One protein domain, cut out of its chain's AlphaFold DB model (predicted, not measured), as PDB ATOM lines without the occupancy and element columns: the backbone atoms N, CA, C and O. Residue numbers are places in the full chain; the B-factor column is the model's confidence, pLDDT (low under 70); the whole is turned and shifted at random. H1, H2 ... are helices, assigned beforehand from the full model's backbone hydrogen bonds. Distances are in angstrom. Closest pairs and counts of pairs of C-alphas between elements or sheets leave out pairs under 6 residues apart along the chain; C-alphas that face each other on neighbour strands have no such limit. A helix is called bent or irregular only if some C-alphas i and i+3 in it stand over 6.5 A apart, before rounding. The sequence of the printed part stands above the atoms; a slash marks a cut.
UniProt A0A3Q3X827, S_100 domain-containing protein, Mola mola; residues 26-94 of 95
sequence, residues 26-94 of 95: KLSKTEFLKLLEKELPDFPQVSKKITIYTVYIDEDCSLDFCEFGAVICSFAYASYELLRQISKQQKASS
ATOM      1  N   LYS A  26     357.266 629.958 459.538       91.94
ATOM      2  CA  LYS A  26     358.343 629.780 460.518       91.94
ATOM      3  C   LYS A  26     359.375 628.744 460.073       91.94
ATOM      4  O   LYS A  26     359.159 627.985 459.135       91.94
ATOM      5  N   LEU A  27     360.534 628.734 460.721       89.50
ATOM      6  CA  LEU A  27     361.560 627.706 460.555       89.50
ATOM      7  C   LEU A  27     361.446 626.691 461.684       89.50
ATOM      8  O   LEU A  27     361.759 627.009 462.828       89.50
ATOM      9  N   SER A  28     361.123 625.448 461.357       87.56
ATOM     10  CA  SER A  28     361.332 624.340 462.285       87.56
ATOM     11  C   SER A  28     362.821 624.134 462.576       87.56
ATOM     12  O   SER A  28     363.700 624.515 461.792       87.56
ATOM     13  N   LYS A  29     363.129 623.406 463.652       81.44
ATOM     14  CA  LYS A  29     364.499 622.987 463.990       81.44
ATOM     15  C   LYS A  29     365.259 622.398 462.805       81.44
ATOM     16  O   LYS A  29     366.422 622.721 462.584       81.44
ATOM     17  N   THR A  30     364.609 621.505 462.063       83.75
ATOM     18  CA  THR A  30     365.227 620.788 460.943       83.75
ATOM     19  C   THR A  30     365.550 621.740 459.797       83.75
ATOM     20  O   THR A  30     366.642 621.678 459.231       83.75
ATOM     21  N   GLU A  31     364.629 622.647 459.470       89.00
ATOM     22  CA  GLU A  31     364.831 623.664 458.434       89.00
ATOM     23  C   GLU A  31     365.924 624.653 458.832       89.00
ATOM     24  O   GLU A  31     366.791 624.972 458.016       89.00
ATOM     25  N   PHE A  32     365.939 625.068 460.099       85.00
ATOM     26  CA  PHE A  32     366.957 625.959 460.630       85.00
ATOM     27  C   PHE A  32     368.355 625.325 460.608       85.00
ATOM     28  O   PHE A  32     369.302 625.945 460.128       85.00
ATOM     29  N   LEU A  33     368.502 624.067 461.039       80.31
ATOM     30  CA  LEU A  33     369.786 623.356 460.958       80.31
ATOM     31  C   LEU A  33     370.270 623.227 459.508       80.31
ATOM     32  O   LEU A  33     371.433 623.506 459.216       80.31
ATOM     33  N   LYS A  34     369.365 622.892 458.583       86.00
ATOM     34  CA  LYS A  34     369.672 622.819 457.150       86.00
ATOM     35  C   LYS A  34     370.095 624.176 456.575       86.00
ATOM     36  O   LYS A  34     370.968 624.220 455.707       86.00
ATOM     37  N   LEU A  35     369.485 625.271 457.031       89.06
ATOM     38  CA  LEU A  35     369.885 626.633 456.671       89.06
ATOM     39  C   LEU A  35     371.316 626.901 457.142       89.06
ATOM     40  O   LEU A  35     372.141 627.311 456.327       89.06
ATOM     41  N   LEU A  36     371.639 626.617 458.408       81.38
ATOM     42  CA  LEU A  36     372.985 626.838 458.949       81.38
ATOM     43  C   LEU A  36     374.051 626.049 458.183       81.38
ATOM     44  O   LEU A  36     375.076 626.610 457.810       81.38
ATOM     45  N   GLU A  37     373.800 624.772 457.894       82.12
ATOM     46  CA  GLU A  37     374.742 623.933 457.144       82.12
ATOM     47  C   GLU A  37     375.010 624.444 455.722       82.12
ATOM     48  O   GLU A  37     376.106 624.260 455.195       82.12
ATOM     49  N   LYS A  38     374.008 625.049 455.075       88.75
ATOM     50  CA  LYS A  38     374.098 625.470 453.669       88.75
ATOM     51  C   LYS A  38     374.589 626.896 453.496       88.75
ATOM     52  O   LYS A  38     375.390 627.151 452.604       88.75
ATOM     53  N   GLU A  39     374.080 627.805 454.311       88.69
ATOM     54  CA  GLU A  39     374.299 629.243 454.160       88.69
ATOM     55  C   GLU A  39     375.434 629.733 455.076       88.69
ATOM     56  O   GLU A  39     376.012 630.789 454.830       88.69
ATOM     57  N   LEU A  40     375.789 628.963 456.117       80.38
ATOM     58  CA  LEU A  40     376.839 629.290 457.092       80.38
ATOM     59  C   LEU A  40     377.758 628.078 457.396       80.38
ATOM     60  O   LEU A  40     377.976 627.750 458.566       80.38
ATOM     61  N   PRO A  41     378.337 627.411 456.376       76.25
ATOM     62  CA  PRO A  41     379.003 626.107 456.514       76.25
ATOM     63  C   PRO A  41     380.236 626.093 457.431       76.25
ATOM     64  O   PRO A  41     380.539 625.061 458.025       76.25
ATOM     65  N   ASP A  42     380.936 627.218 457.592       69.88
ATOM     66  CA  ASP A  42     382.142 627.309 458.436       69.88
ATOM     67  C   ASP A  42     381.831 627.534 459.922       69.88
ATOM     68  O   ASP A  42     382.697 627.442 460.798       69.88
ATOM     69  N   PHE A  43     380.573 627.823 460.235       62.62
ATOM     70  CA  PHE A  43     380.160 628.229 461.566       62.62
ATOM     71  C   PHE A  43     379.636 627.151 462.533       62.62
ATOM     72  O   PHE A  43     379.544 627.461 463.727       62.62
ATOM     73  N   PRO A  44     379.409 625.876 462.155       55.78
ATOM     74  CA  PRO A  44     379.253 624.783 463.122       55.78
ATOM     75  C   PRO A  44     380.451 624.645 464.084       55.78
ATOM     76  O   PRO A  44     380.334 624.055 465.154       55.78
ATOM     77  N   GLN A  45     381.612 625.206 463.733       55.59
ATOM     78  CA  GLN A  45     382.788 625.278 464.608       55.59
ATOM     79  C   GLN A  45     382.643 626.363 465.692       55.59
ATOM     80  O   GLN A  45     383.174 626.222 466.795       55.59
ATOM     81  N   VAL A  46     381.896 627.436 465.402       53.97
ATOM     82  CA  VAL A  46     381.634 628.557 466.319       53.97
ATOM     83  C   VAL A  46     380.484 628.230 467.278       53.97
ATOM     84  O   VAL A  46     380.503 628.653 468.435       53.97
ATOM     85  N   SER A  47     379.521 627.408 466.847       50.88
ATOM     86  CA  SER A  47     378.338 627.040 467.638       50.88
ATOM     87  C   SER A  47     378.658 626.353 468.971       50.88
ATOM     88  O   SER A  47     377.923 626.542 469.936       50.88
ATOM     89  N   LYS A  48     379.810 625.672 469.098       51.88
ATOM     90  CA  LYS A  48     380.292 625.115 470.381       51.88
ATOM     91  C   LYS A  48     380.535 626.168 471.474       51.88
ATOM     92  O   LYS A  48     380.550 625.813 472.647       51.88
ATOM     93  N   LYS A  49     380.737 627.442 471.113       50.28
ATOM     94  CA  LYS A  49     380.870 628.569 472.059       50.28
ATOM     95  C   LYS A  49     379.562 629.321 472.298       50.28
ATOM     96  O   LYS A  49     379.486 630.127 473.218       50.28
ATOM     97  N   ILE A  50     378.552 629.093 471.466       52.19
ATOM     98  CA  ILE A  50     377.322 629.872 471.472       52.19
ATOM     99  C   ILE A  50     376.248 629.056 472.192       52.19
ATOM    100  O   ILE A  50     375.435 628.367 471.589       52.19
ATOM    101  N   THR A  51     376.198 629.203 473.514       51.66
ATOM    102  CA  THR A  51     375.065 628.801 474.373       51.66
ATOM    103  C   THR A  51     373.761 629.542 474.003       51.66
ATOM    104  O   THR A  51     372.716 629.314 474.594       51.66
ATOM    105  N   ILE A  52     373.792 630.442 473.013       51.94
ATOM    106  CA  ILE A  52     372.659 631.277 472.586       51.94
ATOM    107  C   ILE A  52     371.640 630.476 471.757       51.94
ATOM    108  O   ILE A  52     370.461 630.818 471.760       51.94
ATOM    109  N   TYR A  53     372.043 629.361 471.129       54.12
ATOM    110  CA  TYR A  53     371.106 628.499 470.392       54.12
ATOM    111  C   TYR A  53     370.026 627.875 471.289       54.12
ATOM    112  O   TYR A  53     368.989 627.481 470.781       54.12
ATOM    113  N   THR A  54     370.230 627.796 472.606       51.41
ATOM    114  CA  THR A  54     369.261 627.182 473.527       51.41
ATOM    115  C   THR A  54     368.291 628.173 474.165       51.41
ATOM    116  O   THR A  54     367.421 627.741 474.906       51.41
ATOM    117  N   VAL A  55     368.443 629.486 473.939       52.31
ATOM    118  CA  VAL A  55     367.626 630.504 474.636       52.31
ATOM    119  C   VAL A  55     366.411 630.952 473.814       52.31
ATOM    120  O   VAL A  55     365.415 631.360 474.397       52.31
ATOM    121  N   TYR A  56     366.475 630.850 472.484       55.12
ATOM    122  CA  TYR A  56     365.409 631.306 471.571       55.12
ATOM    123  C   TYR A  56     364.721 630.179 470.808       55.12
ATOM    124  O   TYR A  56     363.799 630.422 470.045       55.12
ATOM    125  N   ILE A  57     365.203 628.955 470.984       58.62
ATOM    126  CA  ILE A  57     364.519 627.770 470.504       58.62
ATOM    127  C   ILE A  57     363.606 627.374 471.663       58.62
ATOM    128  O   ILE A  57     364.068 626.818 472.660       58.62
ATOM    129  N   ASP A  58     362.347 627.778 471.563       57.31
ATOM    130  CA  ASP A  58     361.262 627.321 472.422       57.31
ATOM    131  C   ASP A  58     361.115 625.786 472.393       57.31
ATOM    132  O   ASP A  58     361.844 625.056 471.713       57.31
ATOM    133  N   GLU A  59     360.182 625.260 473.186       57.12
ATOM    134  CA  GLU A  59     359.968 623.813 473.297       57.12
ATOM    135  C   GLU A  59     359.568 623.156 471.957       57.12
ATOM    136  O   GLU A  59     359.795 621.955 471.792       57.12
ATOM    137  N   ASP A  60     359.037 623.921 470.992       62.78
ATOM    138  CA  ASP A  60     358.645 623.438 469.657       62.78
ATOM    139  C   ASP A  60     359.714 623.663 468.565       62.78
ATOM    140  O   ASP A  60     359.677 623.025 467.504       62.78
ATOM    141  N   CYS A  61     360.738 624.459 468.879       67.00
ATOM    142  CA  CYS A  61     361.846 624.811 468.009       67.00
ATOM    143  C   CYS A  61     361.407 625.475 466.693       67.00
ATOM    144  O   CYS A  61     361.956 625.134 465.635       67.00
ATOM    145  N   SER A  62     360.435 626.388 466.750       81.56
ATOM    146  CA  SER A  62     359.879 627.096 465.595       81.56
ATOM    147  C   SER A  62     360.227 628.586 465.615       81.56
ATOM    148  O   SER A  62     359.733 629.339 466.445       81.56
ATOM    149  N   LEU A  63     361.059 629.034 464.672       86.88
ATOM    150  CA  LEU A  63     361.567 630.409 464.625       86.88
ATOM    151  C   LEU A  63     360.807 631.257 463.601       86.88
ATOM    152  O   LEU A  63     360.819 630.951 462.404       86.88
ATOM    153  N   ASP A  64     360.232 632.374 464.034       90.50
ATOM    154  CA  ASP A  64     359.794 633.424 463.117       90.50
ATOM    155  C   ASP A  64     360.978 634.255 462.572       90.50
ATOM    156  O   ASP A  64     362.152 634.033 462.893       90.50
ATOM    157  N   PHE A  65     360.693 635.224 461.694       90.81
ATOM    158  CA  PHE A  65     361.746 636.043 461.090       90.81
ATOM    159  C   PHE A  65     362.493 636.922 462.108       90.81
ATOM    160  O   PHE A  65     363.697 637.155 461.960       90.81
ATOM    161  N   CYS A  66     361.802 637.424 463.132       88.81
ATOM    162  CA  CYS A  66     362.405 638.259 464.166       88.81
ATOM    163  C   CYS A  66     363.370 637.437 465.027       88.81
ATOM    164  O   CYS A  66     364.495 637.880 465.282       88.81
ATOM    165  N   GLU A  67     362.968 636.226 465.407       86.12
ATOM    166  CA  GLU A  67     363.795 635.286 466.163       86.12
ATOM    167  C   GLU A  67     365.001 634.822 465.342       86.12
ATOM    168  O   GLU A  67     366.138 634.875 465.818       86.12
ATOM    169  N   PHE A  68     364.793 634.481 464.065       87.50
ATOM    170  CA  PHE A  68     365.884 634.198 463.131       87.50
ATOM    171  C   PHE A  68     366.886 635.362 463.061       87.50
ATOM    172  O   PHE A  68     368.095 635.156 463.191       87.50
ATOM    173  N   GLY A  69     366.400 636.598 462.919       88.44
ATOM    174  CA  GLY A  69     367.240 637.796 462.912       88.44
ATOM    175  C   GLY A  69     368.062 637.953 464.195       88.44
ATOM    176  O   GLY A  69     369.267 638.207 464.125       88.44
ATOM    177  N   ALA A  70     367.447 637.737 465.360       83.94
ATOM    178  CA  ALA A  70     368.129 637.793 466.653       83.94
ATOM    179  C   ALA A  70     369.251 636.748 466.767       83.94
ATOM    180  O   ALA A  70     370.338 637.055 467.274       83.94
ATOM    181  N   VAL A  71     369.033 635.538 466.242       80.50
ATOM    182  CA  VAL A  71     370.061 634.488 466.197       80.50
ATOM    183  C   VAL A  71     371.222 634.895 465.291       80.50
ATOM    184  O   VAL A  71     372.377 634.810 465.714       80.50
ATOM    185  N   ILE A  72     370.948 635.406 464.087       84.31
ATOM    186  CA  ILE A  72     371.992 635.878 463.161       84.31
ATOM    187  C   ILE A  72     372.786 637.055 463.753       84.31
ATOM    188  O   ILE A  72     374.012 637.103 463.625       84.31
ATOM    189  N   CYS A  73     372.139 637.981 464.463       83.06
ATOM    190  CA  CYS A  73     372.831 639.072 465.155       83.06
ATOM    191  C   CYS A  73     373.709 638.567 466.309       83.06
ATOM    192  O   CYS A  73     374.869 638.966 466.426       83.06
ATOM    193  N   SER A  74     373.184 637.659 467.133       77.06
ATOM    194  CA  SER A  74     373.935 637.038 468.235       77.06
ATOM    195  C   SER A  74     375.159 636.282 467.726       77.06
ATOM    196  O   SER A  74     376.243 636.320 468.309       77.06
ATOM    197  N   PHE A  75     374.998 635.632 466.584       75.94
ATOM    198  CA  PHE A  75     376.055 634.952 465.873       75.94
ATOM    199  C   PHE A  75     377.117 635.908 465.326       75.94
ATOM    200  O   PHE A  75     378.313 635.655 465.494       75.94
ATOM    201  N   ALA A  76     376.699 637.016 464.709       80.19
ATOM    202  CA  ALA A  76     377.622 638.030 464.217       80.19
ATOM    203  C   ALA A  76     378.452 638.624 465.364       80.19
ATOM    204  O   ALA A  76     379.660 638.814 465.223       80.19
ATOM    205  N   TYR A  77     377.823 638.831 466.524       78.50
ATOM    206  CA  TYR A  77     378.502 639.259 467.742       78.50
ATOM    207  C   TYR A  77     379.534 638.229 468.225       78.50
ATOM    208  O   TYR A  77     380.705 638.560 468.407       78.50
ATOM    209  N   ALA A  78     379.140 636.962 468.371       74.56
ATOM    210  CA  ALA A  78     380.035 635.900 468.834       74.56
ATOM    211  C   ALA A  78     381.204 635.617 467.872       74.56
ATOM    212  O   ALA A  78     382.268 635.157 468.290       74.56
ATOM    213  N   SER A  79     381.017 635.916 466.586       75.06
ATOM    214  CA  SER A  79     381.990 635.671 465.520       75.06
ATOM    215  C   SER A  79     382.723 636.933 465.071       75.06
ATOM    216  O   SER A  79     383.339 636.930 464.006       75.06
ATOM    217  N   TYR A  80     382.658 638.016 465.851       78.88
ATOM    218  CA  TYR A  80     383.130 639.337 465.436       78.88
ATOM    219  C   TYR A  80     384.568 639.332 464.895       78.88
ATOM    220  O   TYR A  80     384.830 639.889 463.829       78.88
ATOM    221  N   GLU A  81     385.495 638.643 465.566       76.75
ATOM    222  CA  GLU A  81     386.890 638.561 465.111       76.75
ATOM    223  C   GLU A  81     387.048 637.793 463.787       76.75
ATOM    224  O   GLU A  81     387.855 638.187 462.944       76.75
ATOM    225  N   LEU A  82     386.247 636.748 463.554       74.00
ATOM    226  CA  LEU A  82     386.229 636.019 462.281       74.00
ATOM    227  C   LEU A  82     385.665 636.903 461.158       74.00
ATOM    228  O   LEU A  82     386.276 637.038 460.098       74.00
ATOM    229  N   LEU A  83     384.540 637.578 461.411       77.62
ATOM    230  CA  LEU A  83     383.928 638.507 460.454       77.62
ATOM    231  C   LEU A  83     384.860 639.675 460.112       77.62
ATOM    232  O   LEU A  83     384.923 640.115 458.964       77.62
ATOM    233  N   ARG A  84     385.646 640.145 461.084       79.38
ATOM    234  CA  ARG A  84     386.665 641.176 460.873       79.38
ATOM    235  C   ARG A  84     387.777 640.707 459.933       79.38
ATOM    236  O   ARG A  84     388.272 641.512 459.146       79.38
ATOM    237  N   GLN A  85     388.175 639.435 459.992       78.56
ATOM    238  CA  GLN A  85     389.154 638.858 459.062       78.56
ATOM    239  C   GLN A  85     388.580 638.740 457.643       78.56
ATOM    240  O   GLN A  85     389.225 639.190 456.696       78.56
ATOM    241  N   ILE A  86     387.344 638.248 457.509       75.38
ATOM    242  CA  ILE A  86     386.635 638.146 456.220       75.38
ATOM    243  C   ILE A  86     386.477 639.529 455.571       75.38
ATOM    244  O   ILE A  86     386.765 639.706 454.389       75.38
ATOM    245  N   SER A  87     386.100 640.546 456.352       77.06
ATOM    246  CA  SER A  87     385.954 641.921 455.858       77.06
ATOM    247  C   SER A  87     387.269 642.507 455.327       77.06
ATOM    248  O   SER A  87     387.269 643.224 454.324       77.06
ATOM    249  N   LYS A  88     388.407 642.188 455.961       76.62
ATOM    250  CA  LYS A  88     389.732 642.598 455.469       76.62
ATOM    251  C   LYS A  88     390.095 641.902 454.154       76.62
ATOM    252  O   LYS A  88     390.646 642.553 453.273       76.62
ATOM    253  N   GLN A  89     389.760 640.620 454.008       68.06
ATOM    254  CA  GLN A  89     389.996 639.866 452.772       68.06
ATOM    255  C   GLN A  89     389.140 640.382 451.608       68.06
ATOM    256  O   GLN A  89     389.660 640.568 450.515       68.06
ATOM    257  N   GLN A  90     387.864 640.703 451.846       63.47
ATOM    258  CA  GLN A  90     386.990 641.263 450.806       63.47
ATOM    259  C   GLN A  90     387.479 642.618 450.273       63.47
ATOM    260  O   GLN A  90     387.373 642.877 449.076       63.47
ATOM    261  N   LYS A  91     388.048 643.469 451.140       62.25
ATOM    262  CA  LYS A  91     388.670 644.730 450.709       62.25
ATOM    263  C   LYS A  91     389.910 644.495 449.846       62.25
ATOM    264  O   LYS A  91     390.034 645.136 448.816       62.25
ATOM    265  N   ALA A  92     390.764 643.543 450.221       58.69
ATOM    266  CA  ALA A  92     391.987 643.228 449.481       58.69
ATOM    267  C   ALA A  92     391.747 642.560 448.111       58.69
ATOM    268  O   ALA A  92     392.634 642.577 447.273       58.69
ATOM    269  N   SER A  93     390.581 641.947 447.880       52.50
ATOM    270  CA  SER A  93     390.201 641.383 446.569       52.50
ATOM    271  C   SER A  93     389.436 642.361 445.668       52.50
ATOM    272  O   SER A  93     389.089 641.999 444.547       52.50
ATOM    273  N   SER A  94     389.128 643.559 446.170       52.69
ATOM    274  CA  SER A  94     388.427 644.620 445.431       52.69
ATOM    275  C   SER A  94     389.364 645.765 445.006       52.69
ATOM    276  O   SER A  94     388.889 646.746 444.432       52.69
TER     277      SER A  94
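Overview. This is residues 26 to 94 of the 95 residues of the protein "S_100 domain-containing protein" of Mola mola (UniProt A0A3Q3X827). What shape do these coordinates draw? The chain winds in a loose loop, from H1 through the link of residues 40 to 50 to H2 and back through residues 55 to 64 to the beginning of H1, and H3 crosses this loop on one side of it. H4 turns off at a corner after H3, and residues 83 to 94, of which 83 to 92 belong to H4, stick out as an arm that makes much of the length. What is it made of? The printed part has 69 residues, with four named helices in the order H1, H2, H3, H4 and no named strand, and its class is all helix. How tight is the whole? It is only just loose, close to compact, with a radius of gyration of the C-alphas of 13.4 A, and the C-alphas span 44 by 21 by 20 A.

Arrangement. What ties the first printed residues to a later stretch? Residues 27 to 28 are paired with residues 62 to 63 as strands are, antiparallel, in stretches too short to be named strands. How do the first three helices stand to each other? H1, residues 29 to 39, is apart from H2, residues 51 to 54, and also apart from H3, residues 65 to 78. H2 and H3 only just touch, with 3 pairs of C-alphas within 8 A; the closest C-alphas are those of Ile 52 and Ser 74, 7.3 A apart, and H3 touches H2 with residues 71 to 74 alone. Where does the last helix go? H4, residues 80 to 92, is close to H3 but not clearly touching it; their closest C-alphas are those of Ala 76 and Leu 83, 7.4 A apart, and their lines are about perpendicular at 84 degrees. H4 is apart from H1 and from H2. What do the backbone N and O atoms show? In H1, H3 and H4 every pair of O of residue i and N of residue i+4 is within hydrogen-bond range. H2 is too short for such a pair, and its one pair of O of residue i and N of residue i+3 is not within range.

Along the chain. Where does the first helix lie? H1 has 11 residues, from C-alpha 29 at (364.499, 622.987, 463.990) to C-alpha 39, 15.2 A away. What of the short second helix? H2 has four residues, Thr 51 to Thr 54; it is neither bent nor irregular, but only just: C-alphas 51 and 54 are 6.1 A apart. Where are the two longer helices? H3, 14 residues, is the longest by residues and begins with C-alpha 65 at (361.746, 636.043, 461.090), 19.9 A from C-alpha 78. H4, 13 residues, measures 18.7 A from C-alpha 80 to C-alpha 92 at (391.987, 643.228, 449.481).

Size, cuts and confidence. How large is it? The two C-alphas farthest apart are those of Glu 59 and Ser 94, 44.9 A. Residues 37 to 42, of which 37 to 39 belong to H1, stand free, as do residues 83 to 94; without these stretches the body of 51 residues spans 31 by 19 by 17 A. How are the helices linked? The printed part has no cut; the link from H1 to H2 is long with 11 residues, that from H2 to H3 is short with 10, and that from H3 to H4 is tight with one. Where is the model's confidence low? The mean pLDDT of the printed part is 72.9, and residues 42 to 61 and 89 to 94 are under 70.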